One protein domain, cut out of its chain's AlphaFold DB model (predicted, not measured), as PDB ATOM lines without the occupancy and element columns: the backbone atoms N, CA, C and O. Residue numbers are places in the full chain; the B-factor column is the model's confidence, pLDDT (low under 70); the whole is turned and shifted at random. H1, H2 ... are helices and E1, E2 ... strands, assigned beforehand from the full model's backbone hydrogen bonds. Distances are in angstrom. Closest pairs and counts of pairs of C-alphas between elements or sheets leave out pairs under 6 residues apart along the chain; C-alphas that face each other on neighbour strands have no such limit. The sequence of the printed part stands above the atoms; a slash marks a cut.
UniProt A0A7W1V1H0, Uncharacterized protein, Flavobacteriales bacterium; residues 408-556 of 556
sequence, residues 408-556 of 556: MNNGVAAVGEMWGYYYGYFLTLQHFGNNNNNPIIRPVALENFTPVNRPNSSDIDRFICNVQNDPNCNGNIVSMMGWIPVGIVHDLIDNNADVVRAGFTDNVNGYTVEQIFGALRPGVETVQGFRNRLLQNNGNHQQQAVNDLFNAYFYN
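Overview. This is residues 408 to 556 of the 556 residues of an uncharacterized protein of Flavobacteriales bacterium (UniProt A0A7W1V1H0). A short helix, H3, lies in the middle, with the long helix H1 crossing it; towards one end is a small three-stranded sheet, and towards the other a helical hairpin, H5 and H6, with H4 packed on H5. The long link between E2 and E3 lies beyond the sheet, at one end of the longest axis. The printed part has 149 residues, with six named helices and three named strands in the order H1 H2 E1 E2 E3 H3 H4 H5 H6; the mixed sheet runs E1 E3 E2. The class is mostly helix, and the whole is compact, with a radius of gyration of the C-alphas of 15.1 A and spans of 46 by 31 by 30 A.

Arrangement. In the sheet, E3, residues 477 to 482, is the inner strand. E1, residues 449 to 451, is parallel to it at 10 degrees, with N 450 and O 480 2.8 A apart, within hydrogen-bond range. E2, residues 461 to 464, is antiparallel to E3 at 163 degrees and forms a hairpin with it; N 461 and O 481 are 2.7 A apart, within hydrogen-bond range. H2, residues 444 to 447, stands at the sheet's level, at a height of 2.1 A. H3, residues 486 to 493, only grazes the sheet with its residues 486 to 491, and touches H2, closest at the C-alphas of Leu 446 and Gly 487, 5.5 A. H1, residues 410 to 432, is not on the sheet; with residues 417 to 422 alone it touches H3 at a steep tilt of 65 degrees, the closest C-alphas being Met 418 and Val 486, 4.6 A. With residues 411 to 415 alone H1 touches H5, residues 527 to 537, closest at the C-alphas of Val 415 and Val 527, 5.6 A. H4, residues 513 to 519, touches H5 about perpendicular at 76 degrees, with the C-alphas of Ala 519 and Leu 534 closest at 5.0 A. H6, residues 543 to 552, forms a helical hairpin with H5, at a shallow tilt of 15 degrees, opposite ways; their closest C-alphas, Leu 535 and Gln 543, are 6.5 A apart. H6 only just touches H3, with 3 pairs of C-alphas within 8 A, the closest being Ile 488 and Phe 550, 7.2 A. Every O i to N i+4 pair is within hydrogen-bond range in H1, H4, H5 and H6, against 2 of 4 in H3; H2 is too short for such a pair.

Along the chain. H1 begins at C-alpha 410 (61.472, -35.305, 88.397) and is 32.4 A long. E3 measures 13.9 A, H5 15.2 A, and H6 14.2 A, ending at C-alpha 552 (62.876, -21.396, 75.894).

Size, cuts and confidence. The C-alphas farthest apart, Gln 468 and Gly 539, are 48.3 A apart. The printed part has no cut; the links H1 to H2, E2 to E3 and H3 to H4 are long. The mean pLDDT of the printed part is 93.4, and no printed residue is under 70.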
ATOM      1  N   MET A 408      63.919 -40.515  88.567       93.94
ATOM      2  CA  MET A 408      62.528 -40.957  88.412       93.94
ATOM      3  C   MET A 408      61.588 -39.966  89.105       93.94
ATOM      4  O   MET A 408      61.845 -39.623  90.248       93.94
ATOM      5  N   ASN A 409      60.487 -39.567  88.457       94.50
ATOM      6  CA  ASN A 409      59.489 -38.596  88.950       94.50
ATOM      7  C   ASN A 409      59.932 -37.118  89.009       94.50
ATOM      8  O   ASN A 409      59.188 -36.302  89.546       94.50
ATOM      9  N   ASN A 410      61.066 -36.724  88.412       93.56
ATOM     10  CA  ASN A 410      61.472 -35.305  88.397       93.56
ATOM     11  C   ASN A 410      60.420 -34.370  87.766       93.56
ATOM     12  O   ASN A 410      60.255 -33.244  88.219       93.56
ATOM     13  N   GLY A 411      59.677 -34.838  86.756       94.94
ATOM     14  CA  GLY A 411      58.634 -34.046  86.103       94.94
ATOM     15  C   GLY A 411      57.429 -33.778  87.008       94.94
ATOM     16  O   GLY A 411      56.830 -32.710  86.916       94.94
ATOM     17  N   VAL A 412      57.122 -34.706  87.920       95.31
ATOM     18  CA  VAL A 412      56.054 -34.565  88.921       95.31
ATOM     19  C   VAL A 412      56.408 -33.449  89.901       95.31
ATOM     20  O   VAL A 412      55.571 -32.587  90.172       95.31
ATOM     21  N   ALA A 413      57.659 -33.439  90.377       94.25
ATOM     22  CA  ALA A 413      58.190 -32.365  91.214       94.25
ATOM     23  C   ALA A 413      58.225 -31.031  90.447       94.25
ATOM     24  O   ALA A 413      57.746 -30.028  90.960       94.25
ATOM     25  N   ALA A 414      58.686 -31.030  89.189       95.56
ATOM     26  CA  ALA A 414      58.732 -29.836  88.339       95.56
ATOM     27  C   ALA A 414      57.362 -29.155  88.206       95.56
ATOM     28  O   ALA A 414      57.245 -27.956  88.435       95.56
ATOM     29  N   VAL A 415      56.323 -29.921  87.852       97.12
ATOM     30  CA  VAL A 415      54.951 -29.411  87.675       97.12
ATOM     31  C   VAL A 415      54.362 -28.954  89.007       97.12
ATOM     32  O   VAL A 415      53.713 -27.910  89.067       97.12
ATOM     33  N   GLY A 416      54.592 -29.727  90.073       96.31
ATOM     34  CA  GLY A 416      54.146 -29.388  91.418       96.31
ATOM     35  C   GLY A 416      54.702 -28.050  91.892       96.31
ATOM     36  O   GLY A 416      53.935 -27.144  92.206       96.31
ATOM     37  N   GLU A 417      56.026 -27.911  91.886       96.19
ATOM     38  CA  GLU A 417      56.711 -26.707  92.357       96.19
ATOM     39  C   GLU A 417      56.505 -25.503  91.439       96.19
ATOM     40  O   GLU A 417      56.354 -24.389  91.934       96.19
ATOM     41  N   MET A 418      56.417 -25.706  90.119       96.88
ATOM     42  CA  MET A 418      56.046 -24.647  89.171       96.88
ATOM     43  C   MET A 418      54.737 -23.974  89.598       96.88
ATOM     44  O   MET A 418      54.678 -22.749  89.711       96.88
ATOM     45  N   TRP A 419      53.704 -24.772  89.888       98.00
ATOM     46  CA  TRP A 419      52.423 -24.260  90.369       98.00
ATOM     47  C   TRP A 419      52.523 -23.654  91.773       98.00
ATOM     48  O   TRP A 419      52.037 -22.544  91.994       98.00
ATOM     49  N   GLY A 420      53.158 -24.364  92.713       97.56
ATOM     50  CA  GLY A 420      53.289 -23.927  94.103       97.56
ATOM     51  C   GLY A 420      53.953 -22.556  94.223       97.56
ATOM     52  O   GLY A 420      53.424 -21.654  94.878       97.56
ATOM     53  N   TYR A 421      55.086 -22.364  93.544       97.25
ATOM     54  CA  TYR A 421      55.797 -21.090  93.545       97.25
ATOM     55  C   TYR A 421      55.048 -19.988  92.817       97.25
ATOM     56  O   TYR A 421      54.890 -18.910  93.390       97.25
ATOM     57  N   TYR A 422      54.563 -20.248  91.599       97.62
ATOM     58  CA  TYR A 422      53.835 -19.230  90.848       97.62
ATOM     59  C   TYR A 422      52.641 -18.722  91.655       97.62
ATOM     60  O   TYR A 422      52.522 -17.523  91.898       97.62
ATOM     61  N   TYR A 423      51.780 -19.632  92.125       98.44
ATOM     62  CA  TYR A 423      50.547 -19.232  92.791       98.44
ATOM     63  C   TYR A 423      50.822 -18.620  94.171       98.44
ATOM     64  O   TYR A 423      50.189 -17.630  94.536       98.44
ATOM     65  N   GLY A 424      51.823 -19.121  94.905       98.31
ATOM     66  CA  GLY A 424      52.284 -18.514  96.156       98.31
ATOM     67  C   GLY A 424      52.723 -17.055  95.982       98.31
ATOM     68  O   GLY A 424      52.242 -16.171  96.702       98.31
ATOM     69  N   TYR A 425      53.574 -16.770  94.992       98.06
ATOM     70  CA  TYR A 425      54.022 -15.404  94.702       98.06
ATOM     71  C   TYR A 425      52.922 -14.522  94.135       98.06
ATOM     72  O   TYR A 425      52.755 -13.391  94.596       98.06
ATOM     73  N   PHE A 426      52.127 -15.047  93.204       97.88
ATOM     74  CA  PHE A 426      50.977 -14.350  92.649       97.88
ATOM     75  C   PHE A 426      50.036 -13.873  93.763       97.88
ATOM     76  O   PHE A 426      49.751 -12.681  93.853       97.88
ATOM     77  N   LEU A 427      49.627 -14.756  94.682       98.56
ATOM     78  CA  LEU A 427      48.750 -14.381  95.797       98.56
ATOM     79  C   LEU A 427      49.417 -13.434  96.799       98.56
ATOM     80  O   LEU A 427      48.745 -12.591  97.392       98.56
ATOM     81  N   THR A 428      50.734 -13.525  96.968       98.25
ATOM     82  CA  THR A 428      51.499 -12.585  97.800       98.25
ATOM     83  C   THR A 428      51.483 -11.172  97.209       98.25
ATOM     84  O   THR A 428      51.302 -10.203  97.951       98.25
ATOM     85  N   LEU A 429      51.598 -11.046  95.883       97.25
ATOM     86  CA  LEU A 429      51.414  -9.783  95.162       97.25
ATOM     87  C   LEU A 429      49.973  -9.276  95.287       97.25
ATOM     88  O   LEU A 429      49.771  -8.101  95.580       97.25
ATOM     89  N   GLN A 430      48.967 -10.146  95.150       97.62
ATOM     90  CA  GLN A 430      47.564  -9.742  95.329       97.62
ATOM     91  C   GLN A 430      47.280  -9.238  96.751       97.62
ATOM     92  O   GLN A 430      46.573  -8.249  96.927       97.62
ATOM     93  N   HIS A 431      47.840  -9.895  97.770       98.06
ATOM     94  CA  HIS A 431      47.515  -9.608  99.166       98.06
ATOM     95  C   HIS A 431      48.257  -8.401  99.743       98.06
ATOM     96  O   HIS A 431      47.648  -7.585 100.429       98.06
ATOM     97  N   PHE A 432      49.561  -8.277  99.482       96.31
ATOM     98  CA  PHE A 432      50.386  -7.203 100.049       96.31
ATOM     99  C   PHE A 432      50.670  -6.058  99.067       96.31
ATOM    100  O   PHE A 432      51.394  -5.123  99.401       96.31
ATOM    101  N   GLY A 433      50.080  -6.112  97.871       95.50
ATOM    102  CA  GLY A 433      50.190  -5.092  96.836       95.50
ATOM    103  C   GLY A 433      51.082  -5.529  95.677       95.50
ATOM    104  O   GLY A 433      52.211  -5.979  95.872       95.50
ATOM    105  N   ASN A 434      50.570  -5.363  94.457       94.31
ATOM    106  CA  ASN A 434      51.272  -5.679  93.216       94.31
ATOM    107  C   ASN A 434      52.129  -4.482  92.772       94.31
ATOM    108  O   ASN A 434      51.789  -3.760  91.838       94.31
ATOM    109  N   ASN A 435      53.180  -4.186  93.536       91.69
ATOM    110  CA  ASN A 435      54.074  -3.054  93.301       91.69
ATOM    111  C   ASN A 435      55.451  -3.290  93.948       91.69
ATOM    112  O   ASN A 435      55.667  -4.276  94.652       91.69
ATOM    113  N   ASN A 436      56.386  -2.360  93.740       89.50
ATOM    114  CA  ASN A 436      57.765  -2.481  94.224       89.50
ATOM    115  C   ASN A 436      57.927  -2.408  95.755       89.50
ATOM    116  O   ASN A 436      59.016  -2.706  96.242       89.50
ATOM    117  N   ASN A 437      56.873  -2.045  96.497       89.31
ATOM    118  CA  ASN A 437      56.861  -2.014  97.963       89.31
ATOM    119  C   ASN A 437      56.349  -3.324  98.583       89.31
ATOM    120  O   ASN A 437      56.260  -3.411  99.809       89.31
ATOM    121  N   ASN A 438      55.991  -4.329  97.773       94.12
ATOM    122  CA  ASN A 438      55.592  -5.634  98.288       94.12
ATOM    123  C   ASN A 438      56.701  -6.210  99.191       94.12
ATOM    124  O   ASN A 438      57.863  -6.205  98.790       94.12
ATOM    125  N   PRO A 439      56.372  -6.734 100.383       94.00
ATOM    126  CA  PRO A 439      57.353  -7.147 101.385       94.00
ATOM    127  C   PRO A 439      58.171  -8.387 101.007       94.00
ATOM    128  O   PRO A 439      59.212  -8.610 101.618       94.00
ATOM    129  N   ILE A 440      57.735  -9.201 100.041       95.81
ATOM    130  CA  ILE A 440      58.398 -10.472  99.703       95.81
ATOM    131  C   ILE A 440      59.001 -10.437  98.308       95.81
ATOM    132  O   ILE A 440      60.187 -10.718  98.138       95.81
ATOM    133  N   ILE A 441      58.197 -10.095  97.306       94.94
ATOM    134  CA  ILE A 441      58.560 -10.239  95.899       94.94
ATOM    135  C   ILE A 441      58.084  -9.029  95.110       94.94
ATOM    136  O   ILE A 441      56.957  -8.580  95.288       94.94
ATOM    137  N   ARG A 442      58.928  -8.501  94.224       93.50
ATOM    138  CA  ARG A 442      58.508  -7.463  93.279       93.50
ATOM    139  C   ARG A 442      57.861  -8.089  92.045       93.50
ATOM    140  O   ARG A 442      58.279  -9.175  91.655       93.50
ATOM    141  N   PRO A 443      56.922  -7.397  91.374       91.19
ATOM    142  CA  PRO A 443      56.262  -7.934  90.180       91.19
ATOM    143  C   PRO A 443      57.264  -8.382  89.105       91.19
ATOM    144  O   PRO A 443      57.150  -9.476  88.568       91.19
ATOM    145  N   VAL A 444      58.327  -7.594  88.913       91.25
ATOM    146  CA  VAL A 444      59.414  -7.859  87.954       91.25
ATOM    147  C   VAL A 444      60.207  -9.146  88.230       91.25
ATOM    148  O   VAL A 444      60.997  -9.570  87.403       91.25
ATOM    149  N   ALA A 445      60.068  -9.770  89.400       92.56
ATOM    150  CA  ALA A 445      60.811 -10.988  89.704       92.56
ATOM    151  C   ALA A 445      60.266 -12.227  88.989       92.56
ATOM    152  O   ALA A 445      61.038 -13.153  88.748       92.56
ATOM    153  N   LEU A 446      58.957 -12.258  88.711       89.44
ATOM    154  CA  LEU A 446      58.347 -13.325  87.915       89.44
ATOM    155  C   LEU A 446      58.764 -13.196  86.448       89.44
ATOM    156  O   LEU A 446      59.113 -14.206  85.856       89.44
ATOM    157  N   GLU A 447      58.823 -11.958  85.957       88.19
ATOM    158  CA  GLU A 447      59.352 -11.583  84.642       88.19
ATOM    159  C   GLU A 447      60.833 -11.954  84.480       88.19
ATOM    160  O   GLU A 447      61.242 -12.648  83.561       88.19
ATOM    161  N   ASN A 448      61.673 -11.537  85.432       91.62
ATOM    162  CA  ASN A 448      63.112 -11.774  85.391       91.62
ATOM    163  C   ASN A 448      63.460 -13.196  85.861       91.62
ATOM    164  O   ASN A 448      64.274 -13.379  86.780       91.62
ATOM    165  N   PHE A 449      62.838 -14.209  85.264       93.75
ATOM    166  CA  PHE A 449      63.155 -15.604  85.510       93.75
ATOM    167  C   PHE A 449      64.163 -16.117  84.475       93.75
ATOM    168  O   PHE A 449      63.900 -16.161  83.282       93.75
ATOM    169  N   THR A 450      65.333 -16.568  84.928       95.00
ATOM    170  CA  THR A 450      66.340 -17.191  84.058       95.00
ATOM    171  C   THR A 450      66.229 -18.721  84.115       95.00
ATOM    172  O   THR A 450      66.645 -19.325  85.112       95.00
ATOM    173  N   PRO A 451      65.715 -19.396  83.070       95.06
ATOM    174  CA  PRO A 451      65.660 -20.851  83.064       95.06
ATOM    175  C   PRO A 451      67.050 -21.469  82.927       95.06
ATOM    176  O   PRO A 451      67.894 -20.986  82.168       95.06
ATOM    177  N   VAL A 452      67.276 -22.596  83.607       94.75
ATOM    178  CA  VAL A 452      68.510 -23.385  83.461       94.75
ATOM    179  C   VAL A 452      68.210 -24.810  83.013       94.75
ATOM    180  O   VAL A 452      67.198 -25.407  83.379       94.75
ATOM    181  N   ASN A 453      69.115 -25.368  82.210       93.44
ATOM    182  CA  ASN A 453      68.975 -26.732  81.718       93.44
ATOM    183  C   ASN A 453      69.198 -27.759  82.839       93.44
ATOM    184  O   ASN A 453      69.953 -27.503  83.775       93.44
ATOM    185  N   ARG A 454      68.592 -28.941  82.712       92.69
ATOM    186  CA  ARG A 454      68.718 -30.053  83.668       92.69
ATOM    187  C   ARG A 454      69.753 -31.081  83.181       92.69
ATOM    188  O   ARG A 454      69.820 -31.324  81.976       92.69
ATOM    189  N   PRO A 455      70.505 -31.748  84.079       93.38
ATOM    190  CA  PRO A 455      70.484 -31.589  85.532       93.38
ATOM    191  C   PRO A 455      71.223 -30.333  86.015       93.38
ATOM    192  O   PRO A 455      72.273 -29.991  85.480       93.38
ATOM    193  N   ASN A 456      70.713 -29.684  87.063       92.12
ATOM    194  CA  ASN A 456      71.334 -28.515  87.688       92.12
ATOM    195  C   ASN A 456      70.930 -28.408  89.165       92.12
ATOM    196  O   ASN A 456      69.781 -28.672  89.500       92.12
ATOM    197  N   SER A 457      71.866 -28.049  90.045       89.81
ATOM    198  CA  SER A 457      71.611 -27.870  91.481       89.81
ATOM    199  C   SER A 457      70.795 -26.623  91.826       89.81
ATOM    200  O   SER A 457      70.272 -26.557  92.930       89.81
ATOM    201  N   SER A 458      70.693 -25.650  90.920       91.50
ATOM    202  CA  SER A 458      69.845 -24.467  91.078       91.50
ATOM    203  C   SER A 458      68.389 -24.827  90.780       91.50
ATOM    204  O   SER A 458      67.968 -24.846  89.620       91.50
ATOM    205  N   ASP A 459      67.625 -25.152  91.822       90.81
ATOM    206  CA  ASP A 459      66.191 -25.444  91.727       90.81
ATOM    207  C   ASP A 459      65.357 -24.183  91.469       90.81
ATOM    208  O   ASP A 459      64.656 -24.119  90.455       90.81
ATOM    209  N   ILE A 460      65.487 -23.190  92.350       92.38
ATOM    210  CA  ILE A 460      64.920 -21.845  92.293       92.38
ATOM    211  C   ILE A 460      65.732 -20.890  93.191       92.38
ATOM    212  O   ILE A 460      65.369 -20.526  94.318       92.38
ATOM    213  N   ASP A 461      66.863 -20.444  92.661       94.50
ATOM    214  CA  ASP A 461      67.683 -19.407  93.268       94.50
ATOM    215  C   ASP A 461      66.953 -18.062  93.186       94.50
ATOM    216  O   ASP A 461      66.475 -17.649  92.128       94.50
ATOM    217  N   ARG A 462      66.860 -17.364  94.321       94.69
ATOM    218  CA  ARG A 462      66.207 -16.054  94.431       94.69
ATOM    219  C   ARG A 462      67.254 -14.978  94.616       94.69
ATOM    220  O   ARG A 462      68.014 -15.013  95.585       94.69
ATOM    221  N   PHE A 463      67.235 -13.981  93.746       94.00
ATOM    222  CA  PHE A 463      68.098 -12.822  93.880       94.00
ATOM    223  C   PHE A 463      67.327 -11.714  94.582       94.00
ATOM    224  O   PHE A 463      66.289 -11.236  94.115       94.00
ATOM    225  N   ILE A 464      67.839 -11.342  95.750       91.56
ATOM    226  CA  ILE A 464      67.267 -10.306  96.597       91.56
ATOM    227  C   ILE A 464      67.923  -8.978  96.234       91.56
ATOM    228  O   ILE A 464      69.145  -8.915  96.062       91.56
ATOM    229  N   CYS A 465      67.132  -7.912  96.118       87.06
ATOM    230  CA  CYS A 465      67.703  -6.580  95.949       87.06
ATOM    231  C   CYS A 465      68.615  -6.232  97.139       87.06
ATOM    232  O   CYS A 465      68.484  -6.777  98.236       87.06
ATOM    233  N   ASN A 466      69.523  -5.277  96.955       83.88
ATOM    234  CA  ASN A 466      70.278  -4.709  98.066       83.88
ATOM    235  C   ASN A 466      70.207  -3.180  98.034       83.88
ATOM    236  O   ASN A 466      70.074  -2.571  96.973       83.88
ATOM    237  N   VAL A 467      70.322  -2.566  99.212       81.25
ATOM    238  CA  VAL A 467      70.246  -1.103  99.377       81.25
ATOM    239  C   VAL A 467      71.424  -0.353  98.747       81.25
ATOM    240  O   VAL A 467      71.355   0.859  98.581       81.25
ATOM    241  N   GLN A 468      72.509  -1.055  98.396       80.12
ATOM    242  CA  GLN A 468      73.664  -0.453  97.722       80.12
ATOM    243  C   GLN A 468      73.355  -0.133  96.253       80.12
ATOM    244  O   GLN A 468      73.809   0.891  95.752       80.12
ATOM    245  N   ASN A 469      72.564  -0.981  95.589       73.38
ATOM    246  CA  ASN A 469      72.232  -0.862  94.167       73.38
ATOM    247  C   ASN A 469      70.816  -0.316  93.924       73.38
ATOM    248  O   ASN A 469      70.538   0.196  92.843       73.38
ATOM    249  N   ASP A 470      69.926  -0.415  94.913       78.31
ATOM    250  CA  ASP A 470      68.576   0.140  94.866       78.31
ATOM    251  C   ASP A 470      68.199   0.748  96.231       78.31
ATOM    252  O   ASP A 470      67.892   0.005  97.169       78.31
ATOM    253  N   PRO A 471      68.177   2.088  96.355       77.50
ATOM    254  CA  PRO A 471      67.825   2.777  97.598       77.50
ATOM    255  C   PRO A 471      66.427   2.443  98.141       77.50
ATOM    256  O   PRO A 471      66.179   2.650  99.326       77.50
ATOM    257  N   ASN A 472      65.522   1.924  97.303       74.69
ATOM    258  CA  ASN A 472      64.166   1.519  97.687       74.69
ATOM    259  C   ASN A 472      64.061   0.012  97.981       74.69
ATOM    260  O   ASN A 472      62.963  -0.548  98.033       74.69
ATOM    261  N   CYS A 473      65.189  -0.685  98.101       80.25
ATOM    262  CA  CYS A 473      65.189  -2.105  98.399       80.25
ATOM    263  C   CYS A 473      64.780  -2.394  99.849       80.25
ATOM    264  O   CYS A 473      65.452  -1.966 100.784       80.25
ATOM    265  N   ASN A 474      63.760  -3.239 100.022       80.06
ATOM    266  CA  ASN A 474      63.317  -3.741 101.324       80.06
ATOM    267  C   ASN A 474      63.569  -5.252 101.478       80.06
ATOM    268  O   ASN A 474      62.790  -5.957 102.116       80.06
ATOM    269  N   GLY A 475      64.651  -5.763 100.879       84.69
ATOM    270  CA  GLY A 475      65.003  -7.187 100.931       84.69
ATOM    271  C   GLY A 475      64.057  -8.079 100.122       84.69
ATOM    272  O   GLY A 475      63.800  -9.217 100.507       84.69
ATOM    273  N   ASN A 476      63.530  -7.563  99.011       92.06
ATOM    274  CA  ASN A 476      62.543  -8.247  98.176       92.06
ATOM    275  C   ASN A 476      63.218  -9.035  97.049       92.06
ATOM    276  O   ASN A 476      64.274  -8.640  96.547       92.06
ATOM    277  N   ILE A 477      62.579 -10.118  96.616       94.69
ATOM    278  CA  ILE A 477      62.989 -10.881  95.432       94.69
ATOM    279  C   ILE A 477      62.765 -10.007  94.191       94.69
ATOM    280  O   ILE A 477      61.686  -9.429  94.033       94.69
ATOM    281  N   VAL A 478      63.778  -9.900  93.326       93.62
ATOM    282  CA  VAL A 478      63.749  -9.076  92.096       93.62
ATOM    283  C   VAL A 478      64.060  -9.843  90.815       93.62
ATOM    284  O   VAL A 478      63.783  -9.346  89.726       93.62
ATOM    285  N   SER A 479      64.615 -11.042  90.942       94.12
ATOM    286  CA  SER A 479      64.772 -12.005  89.858       94.12
ATOM    287  C   SER A 479      64.953 -13.402  90.439       94.12
ATOM    288  O   SER A 479      65.246 -13.572  91.634       94.12
ATOM    289  N   MET A 480      64.763 -14.410  89.598       95.62
ATOM    290  CA  MET A 480      64.900 -15.814  89.968       95.62
ATOM    291  C   MET A 480      65.638 -16.583  88.876       95.62
ATOM    292  O   MET A 480      65.651 -16.185  87.715       95.62
ATOM    293  N   MET A 481      66.264 -17.696  89.239       95.12
ATOM    294  CA  MET A 481      66.905 -18.602  88.290       95.12
ATOM    295  C   MET A 481      66.695 -20.034  88.747       95.12
ATOM    296  O   MET A 481      66.841 -20.332  89.926       95.12
ATOM    297  N   GLY A 482      66.401 -20.944  87.829       95.38
ATOM    298  CA  GLY A 482      66.255 -22.334  88.226       95.38
ATOM    299  C   GLY A 482      65.692 -23.236  87.151       95.38
ATOM    300  O   GLY A 482      65.280 -22.792  86.077       95.38
ATOM    301  N   TRP A 483      65.743 -24.539  87.420       94.62
ATOM    302  CA  TRP A 483      65.186 -25.534  86.509       94.62
ATOM    303  C   TRP A 483      63.686 -25.752  86.745       94.62
ATOM    304  O   TRP A 483      63.002 -26.267  85.854       94.62
ATOM    305  N   ILE A 484      63.164 -25.371  87.919       94.94
ATOM    306  CA  ILE A 484      61.725 -25.349  88.198       94.94
ATOM    307  C   ILE A 484      61.131 -24.141  87.464       94.94
ATOM    308  O   ILE A 484      61.451 -23.008  87.818       94.94
ATOM    309  N   PRO A 485      60.275 -24.340  86.449       91.94
ATOM    310  CA  PRO A 485      59.965 -23.292  85.483       91.94
ATOM    311  C   PRO A 485      58.840 -22.359  85.956       91.94
ATOM    312  O   PRO A 485      57.786 -22.284  85.334       91.94
ATOM    313  N   VAL A 486      59.041 -21.655  87.071       91.88
ATOM    314  CA  VAL A 486      58.026 -20.760  87.664       91.88
ATOM    315  C   VAL A 486      57.616 -19.635  86.714       91.88
ATOM    316  O   VAL A 486      56.429 -19.316  86.644       91.88
ATOM    317  N   GLY A 487      58.582 -19.086  85.968       92.69
ATOM    318  CA  GLY A 487      58.347 -18.023  84.990       92.69
ATOM    319  C   GLY A 487      57.377 -18.425  83.875       92.69
ATOM    320  O   GLY A 487      56.499 -17.639  83.562       92.69
ATOM    321  N   ILE A 488      57.373 -19.692  83.410       94.88
ATOM    322  CA  ILE A 488      56.454 -20.152  82.341       94.88
ATOM    323  C   ILE A 488      55.005 -19.773  82.638       94.88
ATOM    324  O   ILE A 488      54.254 -19.421  81.739       94.88
ATOM    325  N   VAL A 489      54.568 -19.912  83.891       95.50
ATOM    326  CA  VAL A 489      53.171 -19.635  84.233       95.50
ATOM    327  C   VAL A 489      52.873 -18.133  84.186       95.50
ATOM    328  O   VAL A 489      51.744 -17.762  83.877       95.50
ATOM    329  N   HIS A 490      53.864 -17.285  84.468       94.56
ATOM    330  CA  HIS A 490      53.755 -15.837  84.316       94.56
ATOM    331  C   HIS A 490      53.631 -15.449  82.841       94.56
ATOM    332  O   HIS A 490      52.588 -14.905  82.488       94.56
ATOM    333  N   ASP A 491      54.585 -15.880  82.016       94.94
ATOM    334  CA  ASP A 491      54.703 -15.607  80.571       94.94
ATOM    335  C   ASP A 491      53.514 -16.154  79.750       94.94
ATOM    336  O   ASP A 491      53.239 -15.767  78.618       94.94
ATOM    337  N   LEU A 492      52.777 -17.134  80.289       96.06
ATOM    338  CA  LEU A 492      51.523 -17.592  79.681       96.06
ATOM    339  C   LEU A 492      50.376 -16.585  79.898       96.06
ATOM    340  O   LEU A 492      49.434 -16.538  79.105       96.06
ATOM    341  N   ILE A 493      50.391 -15.851  81.008       94.69
ATOM    342  CA  ILE A 493      49.254 -15.070  81.510       94.69
ATOM    343  C   ILE A 493      49.391 -13.587  81.194       94.69
ATOM    344  O   ILE A 493      48.383 -12.932  80.908       94.69
ATOM    345  N   ASP A 494      50.588 -13.040  81.351       90.88
ATOM    346  CA  ASP A 494      50.811 -11.611  81.276       90.88
ATOM    347  C   ASP A 494      50.770 -11.113  79.812       90.88
ATOM    348  O   ASP A 494      50.320 -11.816  78.909       90.88
ATOM    349  N   ASN A 495      51.071  -9.834  79.592       89.00
ATOM    350  CA  ASN A 495      51.000  -9.219  78.259       89.00
ATOM    351  C   ASN A 495      52.325  -8.564  77.857       89.00
ATOM    352  O   ASN A 495      52.350  -7.814  76.875       89.00
ATOM    353  N   ASN A 496      53.379  -8.745  78.650       87.00
ATOM    354  CA  ASN A 496      54.699  -8.299  78.270       87.00
ATOM    355  C   ASN A 496      55.289  -9.288  77.261       87.00
ATOM    356  O   ASN A 496      54.878 -10.437  77.195       87.00
ATOM    357  N   ALA A 497      56.175  -8.791  76.404       86.88
ATOM    358  CA  ALA A 497      56.952  -9.636  75.512       86.88
ATOM    359  C   ALA A 497      58.423  -9.362  75.805       86.88
ATOM    360  O   ALA A 497      58.918  -8.254  75.552       86.88
ATOM    361  N   ASP A 498      59.114 -10.345  76.350       86.56
ATOM    362  CA  ASP A 498      60.452 -10.235  76.887       86.56
ATOM    363  C   ASP A 498      61.344 -11.404  76.443       86.56
ATOM    364  O   ASP A 498      60.938 -12.363  75.782       86.56
ATOM    365  N   VAL A 499      62.646 -11.260  76.688       88.81
ATOM    366  CA  VAL A 499      63.636 -12.244  76.243       88.81
ATOM    367  C   VAL A 499      63.904 -13.219  77.380       88.81
ATOM    368  O   VAL A 499      64.868 -13.060  78.125       88.81
ATOM    369  N   VAL A 500      63.122 -14.294  77.415       90.00
ATOM    370  CA  VAL A 500      63.307 -15.425  78.341       90.00
ATOM    371  C   VAL A 500      64.721 -16.019  78.252       90.00
ATOM    372  O   VAL A 500      65.357 -16.371  79.249       90.00
ATOM    373  N   ARG A 501      65.235 -16.189  77.027       90.19
ATOM    374  CA  ARG A 501      66.570 -16.749  76.760       90.19
ATOM    375  C   ARG A 501      67.068 -16.266  75.407       90.19
ATOM    376  O   ARG A 501      66.275 -16.009  74.514       90.19
ATOM    377  N   ALA A 502      68.384 -16.207  75.201       87.12
ATOM    378  CA  ALA A 502      68.957 -15.825  73.910       87.12
ATOM    379  C   ALA A 502      68.302 -16.586  72.734       87.12
ATOM    380  O   ALA A 502      68.352 -17.816  72.674       87.12
ATOM    381  N   GLY A 503      67.683 -15.835  71.816       86.06
ATOM    382  CA  GLY A 503      66.957 -16.367  70.656       86.06
ATOM    383  C   GLY A 503      65.500 -16.779  70.912       86.06
ATOM    384  O   GLY A 503      64.864 -17.280  69.991       86.06
ATOM    385  N   PHE A 504      64.978 -16.569  72.121       88.44
ATOM    386  CA  PHE A 504      63.604 -16.858  72.517       88.44
ATOM    387  C   PHE A 504      62.978 -15.627  73.169       88.44
ATOM    388  O   PHE A 504      63.516 -15.092  74.136       88.44
ATOM    389  N   THR A 505      61.834 -15.218  72.637       87.31
ATOM    390  CA  THR A 505      60.987 -14.168  73.201       87.31
ATOM    391  C   THR A 505      59.655 -14.802  73.557       87.31
ATOM    392  O   THR A 505      59.132 -15.572  72.737       87.31
ATOM    393  N   ASP A 506      59.116 -14.519  74.738       85.00
ATOM    394  CA  ASP A 506      57.759 -14.946  75.038       85.00
ATOM    395  C   ASP A 506      56.775 -14.134  74.174       85.00
ATOM    396  O   ASP A 506      56.840 -12.926  73.979       85.00
ATOM    397  N   ASN A 507      55.941 -14.855  73.439       89.44
ATOM    398  CA  ASN A 507      54.932 -14.258  72.563       89.44
ATOM    399  C   ASN A 507      53.594 -14.927  72.850       89.44
ATOM    400  O   ASN A 507      52.827 -15.234  71.937       89.44
ATOM    401  N   VAL A 508      53.384 -15.242  74.126       93.88
ATOM    402  CA  VAL A 508      52.170 -15.841  74.650       93.88
ATOM    403  C   VAL A 508      51.536 -14.828  75.589       93.88
ATOM    404  O   VAL A 508      52.223 -14.020  76.187       93.88
ATOM    405  N   ASN A 509      50.212 -14.810  75.646       94.44
ATOM    406  CA  ASN A 509      49.464 -13.978  76.581       94.44
ATOM    407  C   ASN A 509      48.040 -14.507  76.729       94.44
ATOM    408  O   ASN A 509      47.590 -15.360  75.959       94.44
ATOM    409  N   GLY A 510      47.295 -13.967  77.690       91.81
ATOM    410  CA  GLY A 510      45.842 -14.130  77.733       91.81
ATOM    411  C   GLY A 510      45.351 -15.489  78.236       91.81
ATOM    412  O   GLY A 510      44.139 -15.730  78.229       91.81
ATOM    413  N   TYR A 511      46.239 -16.362  78.723       97.31
ATOM    414  CA  TYR A 511      45.803 -17.446  79.596       97.31
ATOM    415  C   TYR A 511      45.377 -16.886  80.956       97.31
ATOM    416  O   TYR A 511      45.841 -15.849  81.421       97.31
ATOM    417  N   THR A 512      44.473 -17.592  81.622       97.56
ATOM    418  CA  THR A 512      44.000 -17.262  82.968       97.56
ATOM    419  C   THR A 512      44.538 -18.257  83.987       97.56
ATOM    420  O   THR A 512      44.808 -19.416  83.665       97.56
ATOM    421  N   VAL A 513      44.610 -17.841  85.255       97.69
ATOM    422  CA  VAL A 513      44.946 -18.738  86.375       97.69
ATOM    423  C   VAL A 513      44.024 -19.966  86.406       97.69
ATOM    424  O   VAL A 513      44.490 -21.076  86.661       97.69
ATOM    425  N   GLU A 514      42.740 -19.800  86.078       98.00
ATOM    426  CA  GLU A 514      41.773 -20.899  85.972       98.00
ATOM    427  C   GLU A 514      42.166 -21.915  84.891       98.00
ATOM    428  O   GLU A 514      42.138 -23.122  85.137       98.00
ATOM    429  N   GLN A 515      42.572 -21.455  83.703       98.19
ATOM    430  CA  GLN A 515      43.004 -22.336  82.613       98.19
ATOM    431  C   GLN A 515      44.301 -23.075  82.955       98.19
ATOM    432  O   GLN A 515      44.402 -24.276  82.686       98.19
ATOM    433  N   ILE A 516      45.258 -22.382  83.581       98.12
ATOM    434  CA  ILE A 516      46.508 -22.970  84.082       98.12
ATOM    435  C   ILE A 516      46.199 -24.059  85.105       98.12
ATOM    436  O   ILE A 516      46.565 -25.219  84.903       98.12
ATOM    437  N   PHE A 517      45.471 -23.722  86.173       98.38
ATOM    438  CA  PHE A 517      45.104 -24.691  87.199       98.38
ATOM    439  C   PHE A 517      44.303 -25.839  86.583       98.38
ATOM    440  O   PHE A 517      44.581 -27.005  86.840       98.38
ATOM    441  N   GLY A 518      43.367 -25.545  85.680       98.00
ATOM    442  CA  GLY A 518      42.543 -26.524  84.978       98.00
ATOM    443  C   GLY A 518      43.322 -27.555  84.151       98.00
ATOM    444  O   GLY A 518      42.786 -28.642  83.895       98.00
ATOM    445  N   ALA A 519      44.568 -27.265  83.772       98.00
ATOM    446  CA  ALA A 519      45.462 -28.198  83.089       98.00
ATOM    447  C   ALA A 519      46.225 -29.139  84.043       98.00
ATOM    448  O   ALA A 519      46.684 -30.193  83.604       98.00
ATOM    449  N   LEU A 520      46.300 -28.839  85.342       97.50
ATOM    450  CA  LEU A 520      46.914 -29.702  86.357       97.50
ATOM    451  C   LEU A 520      45.995 -30.890  86.683       97.50
ATOM    452  O   LEU A 520      45.137 -30.829  87.553       97.50
ATOM    453  N   ARG A 521      46.089 -31.985  85.932       95.75
ATOM    454  CA  ARG A 521      45.157 -33.127  86.039       95.75
ATOM    455  C   ARG A 521      45.896 -34.433  86.322       95.75
ATOM    456  O   ARG A 521      47.100 -34.510  86.077       95.75
ATOM    457  N   PRO A 522      45.197 -35.486  86.793       94.44
ATOM    458  CA  PRO A 522      45.802 -36.808  86.908       94.44
ATOM    459  C   PRO A 522      46.508 -37.207  85.599       94.44
ATOM    460  O   PRO A 522      45.952 -37.036  84.510       94.44
ATOM    461  N   GLY A 523      47.743 -37.703  85.706       91.44
ATOM    462  CA  GLY A 523      48.587 -38.093  84.566       91.44
ATOM    463  C   GLY A 523      49.440 -36.974  83.948       91.44
ATOM    464  O   GLY A 523      50.251 -37.254  83.068       91.44
ATOM    465  N   VAL A 524      49.318 -35.725  84.408       96.88
ATOM    466  CA  VAL A 524      50.174 -34.603  83.976       96.88
ATOM    467  C   VAL A 524      51.485 -34.609  84.767       96.88
ATOM    468  O   VAL A 524      51.711 -33.800  85.652       96.88
ATOM    469  N   GLU A 525      52.345 -35.585  84.477       96.25
ATOM    470  CA  GLU A 525      53.548 -35.896  85.276       96.25
ATOM    471  C   GLU A 525      54.840 -35.269  84.733       96.25
ATOM    472  O   GLU A 525      55.936 -35.568  85.204       96.25
ATOM    473  N   THR A 526      54.727 -34.428  83.708       96.50
ATOM    474  CA  THR A 526      55.840 -33.690  83.101       96.50
ATOM    475  C   THR A 526      55.368 -32.302  82.692       96.50
ATOM    476  O   THR A 526      54.186 -32.104  82.401       96.50
ATOM    477  N   VAL A 527      56.295 -31.349  82.613       96.81
ATOM    478  CA  VAL A 527      56.008 -29.979  82.159       96.81
ATOM    479  C   VAL A 527      55.521 -29.977  80.701       96.81
ATOM    480  O   VAL A 527      54.571 -29.275  80.372       96.81
ATOM    481  N   GLN A 528      56.050 -30.856  79.843       96.75
ATOM    482  CA  GLN A 528      55.510 -31.093  78.498       96.75
ATOM    483  C   GLN A 528      54.079 -31.644  78.526       96.75
ATOM    484  O   GLN A 528      53.229 -31.237  77.737       96.75
ATOM    485  N   GLY A 529      53.786 -32.571  79.443       97.81
ATOM    486  CA  GLY A 529      52.429 -33.070  79.660       97.81
ATOM    487  C   GLY A 529      51.469 -31.950  80.061       97.81
ATOM    488  O   GLY A 529      50.337 -31.912  79.577       97.81
ATOM    489  N   PHE A 530      51.940 -31.011  80.888       98.25
ATOM    490  CA  PHE A 530      51.186 -29.825  81.285       98.25
ATOM    491  C   PHE A 530      50.913 -28.917  80.085       98.25
ATOM    492  O   PHE A 530      49.749 -28.625  79.819       98.25
ATOM    493  N   ARG A 531      51.941 -28.582  79.292       98.00
ATOM    494  CA  ARG A 531      51.806 -27.839  78.025       98.00
ATOM    495  C   ARG A 531      50.734 -28.436  77.123       98.00
ATOM    496  O   ARG A 531      49.814 -27.752  76.685       98.00
ATOM    497  N   ASN A 532      50.853 -29.736  76.852       98.12
ATOM    498  CA  ASN A 532      49.980 -30.433  75.916       98.12
ATOM    499  C   ASN A 532      48.528 -30.421  76.413       98.12
ATOM    500  O   ASN A 532      47.609 -30.201  75.626       98.12
ATOM    501  N   ARG A 533      48.316 -30.612  77.722       97.81
ATOM    502  CA  ARG A 533      46.984 -30.530  78.328       97.81
ATOM    503  C   ARG A 533      46.425 -29.110  78.281       97.81
ATOM    504  O   ARG A 533      45.248 -28.949  77.969       97.81
ATOM    505  N   LEU A 534      47.243 -28.103  78.583       98.38
ATOM    506  CA  LEU A 534      46.849 -26.697  78.535       98.38
ATOM    507  C   LEU A 534      46.377 -26.314  77.131       98.38
ATOM    508  O   LEU A 534      45.290 -25.764  76.984       98.38
ATOM    509  N   LEU A 535      47.142 -26.667  76.098       98.31
ATOM    510  CA  LEU A 535      46.758 -26.444  74.705       98.31
ATOM    511  C   LEU A 535      45.466 -27.179  74.348       98.31
ATOM    512  O   LEU A 535      44.528 -26.561  73.847       98.31
ATOM    513  N   GLN A 536      45.373 -28.469  74.682       97.94
ATOM    514  CA  GLN A 536      44.191 -29.281  74.397       97.94
ATOM    515  C   GLN A 536      42.916 -28.697  75.024       97.94
ATOM    516  O   GLN A 536      41.883 -28.624  74.361       97.94
ATOM    517  N   ASN A 537      42.983 -28.270  76.287       97.56
ATOM    518  CA  ASN A 537      41.836 -27.720  77.010       97.56
ATOM    519  C   ASN A 537      41.378 -26.360  76.458       97.56
ATOM    520  O   ASN A 537      40.243 -25.964  76.699       97.56
ATOM    521  N   ASN A 538      42.245 -25.658  75.726       97.62
ATOM    522  CA  ASN A 538      42.021 -24.289  75.266       97.62
ATOM    523  C   ASN A 538      42.056 -24.177  73.735       97.62
ATOM    524  O   ASN A 538      42.496 -23.170  73.190       97.62
ATOM    525  N   GLY A 539      41.628 -25.225  73.023       97.50
ATOM    526  CA  GLY A 539      41.478 -25.189  71.563       97.50
ATOM    527  C   GLY A 539      42.786 -24.963  70.797       97.50
ATOM    528  O   GLY A 539      42.760 -24.397  69.710       97.50
ATOM    529  N   ASN A 540      43.922 -25.379  71.369       97.19
ATOM    530  CA  ASN A 540      45.272 -25.135  70.852       97.19
ATOM    531  C   ASN A 540      45.577 -23.644  70.633       97.19
ATOM    532  O   ASN A 540      46.313 -23.277  69.714       97.19
ATOM    533  N   HIS A 541      45.006 -22.783  71.477       96.19
ATOM    534  CA  HIS A 541      45.297 -21.358  71.482       96.19
ATOM    535  C   HIS A 541      46.814 -21.112  71.502       96.19
ATOM    536  O   HIS A 541      47.525 -21.743  72.274       96.19
ATOM    537  N   GLN A 542      47.310 -20.255  70.604       96.56
ATOM    538  CA  GLN A 542      48.727 -19.876  70.505       96.56
ATOM    539  C   GLN A 542      49.724 -21.056  70.474       96.56
ATOM    540  O   GLN A 542      50.864 -20.913  70.905       96.56
ATOM    541  N   GLN A 543      49.332 -22.217  69.927       96.88
ATOM    542  CA  GLN A 543      50.116 -23.459  69.995       96.88
ATOM    543  C   GLN A 543      51.600 -23.309  69.644       96.88
ATOM    544  O   GLN A 543      52.441 -23.852  70.356       96.88
ATOM    545  N   GLN A 544      51.925 -22.598  68.562       96.00
ATOM    546  CA  GLN A 544      53.318 -22.405  68.161       96.00
ATOM    547  C   GLN A 544      54.095 -21.596  69.208       96.00
ATOM    548  O   GLN A 544      55.109 -22.075  69.701       96.00
ATOM    549  N   ALA A 545      53.571 -20.435  69.613       95.44
ATOM    550  CA  ALA A 545      54.206 -19.579  70.613       95.44
ATOM    551  C   ALA A 545      54.334 -20.278  71.977       95.44
ATOM    552  O   ALA A 545      55.372 -20.190  72.620       95.44
ATOM    553  N   VAL A 546      53.326 -21.057  72.384       96.94
ATOM    554  CA  VAL A 546      53.378 -21.876  73.605       96.94
ATOM    555  C   VAL A 546      54.459 -22.952  73.508       96.94
ATOM    556  O   VAL A 546      55.197 -23.178  74.464       96.94
ATOM    557  N   ASN A 547      54.599 -23.630  72.369       96.25
ATOM    558  CA  ASN A 547      55.677 -24.604  72.190       96.25
ATOM    559  C   ASN A 547      57.060 -23.939  72.245       96.25
ATOM    560  O   ASN A 547      57.968 -24.485  72.876       96.25
ATOM    561  N   ASP A 548      57.201 -22.765  71.629       95.25
ATOM    562  CA  ASP A 548      58.445 -21.995  71.618       95.25
ATOM    563  C   ASP A 548      58.811 -21.492  73.021       95.25
ATOM    564  O   ASP A 548      59.968 -21.623  73.426       95.25
ATOM    565  N   LEU A 549      57.827 -21.040  73.805       96.00
ATOM    566  CA  LEU A 549      57.996 -20.670  75.213       96.00
ATOM    567  C   LEU A 549      58.523 -21.852  76.036       96.00
ATOM    568  O   LEU A 549      59.550 -21.759  76.703       96.00
ATOM    569  N   PHE A 550      57.893 -23.020  75.943       96.44
ATOM    570  CA  PHE A 550      58.357 -24.196  76.688       96.44
ATOM    571  C   PHE A 550      59.757 -24.653  76.247       96.44
ATOM    572  O   PHE A 550      60.552 -25.112  77.070       96.44
ATOM    573  N   ASN A 551      60.104 -24.480  74.970       95.00
ATOM    574  CA  ASN A 551      61.460 -24.710  74.476       95.00
ATOM    575  C   ASN A 551      62.473 -23.695  75.052       95.00
ATOM    576  O   ASN A 551      63.606 -24.072  75.380       95.00
ATOM    577  N   ALA A 552      62.071 -22.431  75.236       94.69
ATOM    578  CA  ALA A 552      62.876 -21.396  75.894       94.69
ATOM    579  C   ALA A 552      63.287 -21.814  77.317       94.69
ATOM    580  O   ALA A 552      64.440 -21.634  77.712       94.69
ATOM    581  N   TYR A 553      62.389 -22.502  78.024       95.50
ATOM    582  CA  TYR A 553      62.602 -23.027  79.372       95.50
ATOM    583  C   TYR A 553      63.240 -24.426  79.438       95.50
ATOM    584  O   TYR A 553      63.299 -25.021  80.512       95.50
ATOM    585  N   PHE A 554      63.750 -24.970  78.325       95.44
ATOM    586  CA  PHE A 554      64.330 -26.326  78.249       95.44
ATOM    587  C   PHE A 554      63.322 -27.477  78.499       95.44
ATOM    588  O   PHE A 554      63.703 -28.565  78.942       95.44
ATOM    589  N   TYR A 555      62.042 -27.266  78.178       92.75
ATOM    590  CA  TYR A 555      60.962 -28.259  78.267       92.75
ATOM    591  C   TYR A 555      60.276 -28.493  76.908       92.75
ATOM    592  O   TYR A 555      59.050 -28.418  76.800       92.75
ATOM    593  N   ASN A 556      61.060 -28.774  75.859       81.94
ATOM    594  CA  ASN A 556      60.522 -29.082  74.527       81.94
ATOM    595  C   ASN A 556      59.771 -30.421  74.465       81.94
ATOM    596  O   ASN A 556      60.144 -31.365  75.202       81.94
TER     597      ASN A 556